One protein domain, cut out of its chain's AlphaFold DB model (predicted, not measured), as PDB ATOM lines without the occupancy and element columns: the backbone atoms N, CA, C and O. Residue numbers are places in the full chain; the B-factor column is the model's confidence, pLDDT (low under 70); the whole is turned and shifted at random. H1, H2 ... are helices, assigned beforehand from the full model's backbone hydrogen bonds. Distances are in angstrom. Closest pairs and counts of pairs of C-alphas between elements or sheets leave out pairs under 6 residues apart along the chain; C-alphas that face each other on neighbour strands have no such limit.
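What this domain is: This is residues 2 to 48 of the 139 residues of an uncharacterized protein of Chloroflexi bacterium (UniProt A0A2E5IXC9). One long helix, H2, makes a rod, with a small head at its first end where the short helix H1 and the loops beside it fold round a corner. Residues 26 to 36 and 38 to 46 stand free. The printed part has 47 residues with two named helices, H1 then H2, and no named strand; the class is all helix. It is extended, with a radius of gyration of the C-alphas of 16.6 A and spans of 50 by 16 by 16 A.

Where its parts are: Start at Leu 2 and go on to C-alpha 8 at (179.416, 128.037, 166.143), where H1 begins; it holds residues 8 to 13 and measures 8.8 A. Then find C-alpha 18 at (180.859, 134.660, 166.765); from there H2, residues 18 to 44, runs 38.4 A to C-alpha 44 at (163.608, 153.929, 138.320).

How they stand to each other: Look at Arg 12 and Thr 18, whose C-alphas, the closest of H1 and H2, are 6.2 A apart. The helices only just touch, only at the corner by their tight link, with 3 pairs of C-alphas within 8 A; H2 touches with residue 18 alone. They run opposite ways at a steep tilt of 47 degrees. In both, every O i to N i+4 pair is within hydrogen-bond range.

The domain as a whole: The C-alphas farthest apart, of Phe 13 and Asn 45, are 49.9 A apart. The printed part has no cut. In the B-factor column, residues 2 to 6 are under 70.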
ATOM      1  N   LEU A   2     185.074 132.363 154.785       47.59
ATOM      2  CA  LEU A   2     184.552 131.094 155.280       47.59
ATOM      3  C   LEU A   2     183.630 131.459 156.445       47.59
ATOM      4  O   LEU A   2     184.024 132.242 157.310       47.59
ATOM      5  N   ALA A   3     182.388 130.982 156.397       55.25
ATOM      6  CA  ALA A   3     181.424 131.148 157.474       55.25
ATOM      7  C   ALA A   3     182.030 130.673 158.807       55.25
ATOM      8  O   ALA A   3     183.001 129.916 158.814       55.25
ATOM      9  N   LEU A   4     181.377 131.011 159.918       64.19
ATOM     10  CA  LEU A   4     181.561 130.426 161.258       64.19
ATOM     11  C   LEU A   4     181.567 128.875 161.307       64.19
ATOM     12  O   LEU A   4     181.717 128.278 162.369       64.19
ATOM     13  N   GLY A   5     181.459 128.212 160.155       65.38
ATOM     14  CA  GLY A   5     181.520 126.778 159.974       65.38
ATOM     15  C   GLY A   5     180.200 126.128 160.343       65.38
ATOM     16  O   GLY A   5     179.196 126.783 160.606       65.38
ATOM     17  N   ARG A   6     180.203 124.796 160.357       67.44
ATOM     18  CA  ARG A   6     179.042 123.987 160.744       67.44
ATOM     19  C   ARG A   6     178.861 123.885 162.267       67.44
ATOM     20  O   ARG A   6     178.007 123.126 162.711       67.44
ATOM     21  N   ASN A   7     179.690 124.583 163.053       81.62
ATOM     22  CA  ASN A   7     179.636 124.568 164.512       81.62
ATOM     23  C   ASN A   7     180.108 125.903 165.118       81.62
ATOM     24  O   ASN A   7     181.308 126.140 165.270       81.62
ATOM     25  N   GLU A   8     179.151 126.744 165.506       81.94
ATOM     26  CA  GLU A   8     179.416 128.037 166.143       81.94
ATOM     27  C   GLU A   8     180.153 127.888 167.484       81.94
ATOM     28  O   GLU A   8     181.054 128.669 167.790       81.94
ATOM     29  N   GLU A   9     179.837 126.853 168.269       81.88
ATOM     30  CA  GLU A   9     180.500 126.629 169.556       81.88
ATOM     31  C   GLU A   9     181.994 126.358 169.378       81.88
ATOM     32  O   GLU A   9     182.810 126.932 170.096       81.88
ATOM     33  N   ALA A  10     182.373 125.558 168.376       83.25
ATOM     34  CA  ALA A  10     183.778 125.289 168.070       83.25
ATOM     35  C   ALA A  10     184.536 126.556 167.645       83.25
ATOM     36  O   ALA A  10     185.689 126.745 168.037       83.25
ATOM     37  N   ALA A  11     183.890 127.449 166.888       84.19
ATOM     38  CA  ALA A  11     184.474 128.739 166.536       84.19
ATOM     39  C   ALA A  11     184.684 129.618 167.780       84.19
ATOM     40  O   ALA A  11     185.751 130.216 167.938       84.19
ATOM     41  N   ARG A  12     183.719 129.617 168.710       84.94
ATOM     42  CA  ARG A  12     183.828 130.329 169.991       84.94
ATOM     43  C   ARG A  12     184.963 129.782 170.860       84.94
ATOM     44  O   ARG A  12     185.740 130.564 171.400       84.94
ATOM     45  N   PHE A  13     185.110 128.457 170.945       87.44
ATOM     46  CA  PHE A  13     186.229 127.812 171.647       87.44
ATOM     47  C   PHE A  13     187.587 128.055 170.975       87.44
ATOM     48  O   PHE A  13     188.613 128.023 171.646       87.44
ATOM     49  N   SER A  14     187.599 128.367 169.677       85.69
ATOM     50  CA  SER A  14     188.802 128.753 168.926       85.69
ATOM     51  C   SER A  14     189.151 130.245 169.065       85.69
ATOM     52  O   SER A  14     190.019 130.742 168.351       85.69
ATOM     53  N   GLY A  15     188.473 130.980 169.956       84.88
ATOM     54  CA  GLY A  15     188.727 132.401 170.210       84.88
ATOM     55  C   GLY A  15     188.074 133.362 169.210       84.88
ATOM     56  O   GLY A  15     188.340 134.562 169.260       84.88
ATOM     57  N   ILE A  16     187.209 132.875 168.313       86.12
ATOM     58  CA  ILE A  16     186.468 133.724 167.372       86.12
ATOM     59  C   ILE A  16     185.224 134.269 168.075       86.12
ATOM     60  O   ILE A  16     184.380 133.512 168.554       86.12
ATOM     61  N   ASN A  17     185.072 135.594 168.100       87.19
ATOM     62  CA  ASN A  17     183.852 136.221 168.596       87.19
ATOM     63  C   ASN A  17     182.728 136.084 167.555       87.19
ATOM     64  O   ASN A  17     182.593 136.903 166.643       87.19
ATOM     65  N   THR A  18     181.933 135.025 167.698       87.31
ATOM     66  CA  THR A  18     180.859 134.660 166.765       87.31
ATOM     67  C   THR A  18     179.790 135.749 166.677       87.31
ATOM     68  O   THR A  18     179.398 136.138 165.578       87.31
ATOM     69  N   ASN A  19     179.425 136.346 167.815       88.75
ATOM     70  CA  ASN A  19     178.474 137.453 167.892       88.75
ATOM     71  C   ASN A  19     178.940 138.674 167.089       88.75
ATOM     72  O   ASN A  19     178.176 139.211 166.289       88.75
ATOM     73  N   ALA A  20     180.197 139.098 167.259       89.12
ATOM     74  CA  ALA A  20     180.739 140.244 166.527       89.12
ATOM     75  C   ALA A  20     180.775 139.991 165.012       89.12
ATOM     76  O   ALA A  20     180.446 140.883 164.231       89.12
ATOM     77  N   MET A  21     181.120 138.769 164.596       88.31
ATOM     78  CA  MET A  21     181.136 138.387 163.183       88.31
ATOM     79  C   MET A  21     179.730 138.399 162.572       88.31
ATOM     80  O   MET A  21     179.544 138.924 161.475       88.31
ATOM     81  N   THR A  22     178.732 137.874 163.287       87.44
ATOM     82  CA  THR A  22     177.328 137.901 162.855       87.44
ATOM     83  C   THR A  22     176.819 139.335 162.727       87.44
ATOM     84  O   THR A  22     176.238 139.687 161.702       87.44
ATOM     85  N   ILE A  23     177.096 140.193 163.714       92.38
ATOM     86  CA  ILE A  23     176.718 141.615 163.665       92.38
ATOM     87  C   ILE A  23     177.376 142.303 162.465       92.38
ATOM     88  O   ILE A  23     176.687 142.970 161.697       92.38
ATOM     89  N   LEU A  24     178.682 142.107 162.258       92.56
ATOM     90  CA  LEU A  24     179.392 142.668 161.106       92.56
ATOM     91  C   LEU A  24     178.783 142.200 159.782       92.56
ATOM     92  O   LEU A  24     178.594 143.020 158.888       92.56
ATOM     93  N   ALA A  25     178.430 140.919 159.658       89.50
ATOM     94  CA  ALA A  25     177.795 140.390 158.453       89.50
ATOM     95  C   ALA A  25     176.454 141.082 158.157       89.50
ATOM     96  O   ALA A  25     176.223 141.492 157.018       89.50
ATOM     97  N   TYR A  26     175.607 141.281 159.172       92.00
ATOM     98  CA  TYR A  26     174.355 142.027 159.013       92.00
ATOM     99  C   TYR A  26     174.594 143.496 158.657       92.00
ATOM    100  O   TYR A  26     173.918 144.010 157.773       92.00
ATOM    101  N   VAL A  27     175.571 144.160 159.283       95.50
ATOM    102  CA  VAL A  27     175.920 145.560 158.979       95.50
ATOM    103  C   VAL A  27     176.400 145.714 157.536       95.50
ATOM    104  O   VAL A  27     175.964 146.627 156.840       95.50
ATOM    105  N   PHE A  28     177.259 144.815 157.050       94.00
ATOM    106  CA  PHE A  28     177.666 144.829 155.644       94.00
ATOM    107  C   PHE A  28     176.481 144.544 154.720       94.00
ATOM    108  O   PHE A  28     176.301 145.252 153.733       94.00
ATOM    109  N   CYS A  29     175.638 143.562 155.046       92.50
ATOM    110  CA  CYS A  29     174.459 143.238 154.247       92.50
ATOM    111  C   CYS A  29     173.512 144.438 154.106       92.50
ATOM    112  O   CYS A  29     173.091 144.759 152.997       92.50
ATOM    113  N   THR A  30     173.204 145.133 155.204       94.50
ATOM    114  CA  THR A  30     172.315 146.301 155.176       94.50
ATOM    115  C   THR A  30     172.962 147.497 154.488       94.50
ATOM    116  O   THR A  30     172.282 148.185 153.733       94.50
ATOM    117  N   ALA A  31     174.268 147.721 154.664       96.44
ATOM    118  CA  ALA A  31     174.991 148.780 153.961       96.44
ATOM    119  C   ALA A  31     174.978 148.575 152.437       96.44
ATOM    120  O   ALA A  31     174.698 149.510 151.689       96.44
ATOM    121  N   LEU A  32     175.231 147.345 151.972       93.12
ATOM    122  CA  LEU A  32     175.182 147.006 150.548       93.12
ATOM    123  C   LEU A  32     173.751 147.081 150.001       93.12
ATOM    124  O   LEU A  32     173.551 147.602 148.907       93.12
ATOM    125  N   ALA A  33     172.758 146.612 150.761       91.19
ATOM    126  CA  ALA A  33     171.352 146.707 150.375       91.19
ATOM    127  C   ALA A  33     170.878 148.166 150.279       91.19
ATOM    128  O   ALA A  33     170.196 148.523 149.323       91.19
ATOM    129  N   ALA A  34     171.282 149.027 151.218       92.69
ATOM    130  CA  ALA A  34     170.971 150.454 151.182       92.69
ATOM    131  C   ALA A  34     171.606 151.138 149.965       92.69
ATOM    132  O   ALA A  34     170.936 151.889 149.262       92.69
ATOM    133  N   LEU A  35     172.877 150.837 149.677       95.00
ATOM    134  CA  LEU A  35     173.567 151.367 148.502       95.00
ATOM    135  C   LEU A  35     172.893 150.900 147.205       95.00
ATOM    136  O   LEU A  35     172.610 151.721 146.335       95.00
ATOM    137  N   GLY A  36     172.571 149.608 147.095       90.12
ATOM    138  CA  GLY A  36     171.843 149.057 145.951       90.12
ATOM    139  C   GLY A  36     170.452 149.672 145.780       90.12
ATOM    140  O   GLY A  36     170.075 150.031 144.670       90.12
ATOM    141  N   GLY A  37     169.721 149.875 146.878       88.88
ATOM    142  CA  GLY A  37     168.409 150.524 146.871       88.88
ATOM    143  C   GLY A  37     168.460 151.984 146.409       88.88
ATOM    144  O   GLY A  37     167.593 152.411 145.652       88.88
ATOM    145  N   ILE A  38     169.495 152.739 146.798       91.12
ATOM    146  CA  ILE A  38     169.709 154.114 146.315       91.12
ATOM    147  C   ILE A  38     169.978 154.120 144.806       91.12
ATOM    148  O   ILE A  38     169.398 154.931 144.090       91.12
ATOM    149  N   LEU A  39     170.822 153.211 144.310       91.00
ATOM    150  CA  LEU A  39     171.085 153.095 142.872       91.00
ATOM    151  C   LEU A  39     169.819 152.720 142.094       91.00
ATOM    152  O   LEU A  39     169.547 153.303 141.049       91.00
ATOM    153  N   PHE A  40     169.018 151.805 142.637       86.56
ATOM    154  CA  PHE A  40     167.747 151.398 142.045       86.56
ATOM    155  C   PHE A  40     166.723 152.544 142.007       86.56
ATOM    156  O   PHE A  40     166.036 152.722 141.005       86.56
ATOM    157  N   LEU A  41     166.662 153.372 143.056       88.81
ATOM    158  CA  LEU A  41     165.830 154.580 143.081       88.81
ATOM    159  C   LEU A  41     166.227 155.571 141.977       88.81
ATOM    160  O   LEU A  41     165.353 156.158 141.338       88.81
ATOM    161  N   ILE A  42     167.532 155.774 141.773       90.31
ATOM    162  CA  ILE A  42     168.053 156.686 140.745       90.31
ATOM    163  C   ILE A  42     167.687 156.184 139.344       90.31
ATOM    164  O   ILE A  42     167.311 156.989 138.495       90.31
ATOM    165  N   ASP A  43     167.767 154.874 139.113       86.31
ATOM    166  CA  ASP A  43     167.409 154.255 137.836       86.31
ATOM    167  C   ASP A  43     165.902 154.382 137.548       86.31
ATOM    168  O   ASP A  43     165.493 154.953 136.535       86.31
ATOM    169  N   ALA A  44     165.059 153.961 138.495       82.44
ATOM    170  CA  ALA A  44     163.608 153.929 138.320       82.44
ATOM    171  C   ALA A  44     162.931 155.316 138.360       82.44
ATOM    172  O   ALA A  44     161.763 155.434 137.982       82.44
ATOM    173  N   ASN A  45     163.619 156.362 138.850       83.38
ATOM    174  CA  ASN A  45     163.113 157.736 139.070       83.38
ATOM    175  C   ASN A  45     161.809 157.844 139.898       83.38
ATOM    176  O   ASN A  45     161.263 158.930 140.092       83.38
ATOM    177  N   SER A  46     161.300 156.724 140.399       81.12
ATOM    178  CA  SER A  46     160.089 156.585 141.190       81.12
ATOM    179  C   SER A  46     160.170 155.267 141.957       81.12
ATOM    180  O   SER A  46     160.741 154.296 141.471       81.12
ATOM    181  N   ILE A  47     159.625 155.231 143.171       78.69
ATOM    182  CA  ILE A  47     159.534 154.006 143.967       78.69
ATOM    183  C   ILE A  47     158.106 153.870 144.465       78.69
ATOM    184  O   ILE A  47     157.569 154.767 145.114       78.69
ATOM    185  N   SER A  48     157.511 152.716 144.181       82.06
ATOM    186  CA  SER A  48     156.267 152.292 144.812       82.06
ATOM    187  C   SER A  48     156.583 151.203 145.838       82.06
ATOM    188  O   SER A  48     157.043 150.138 145.421       82.06
TER     189      SER A  48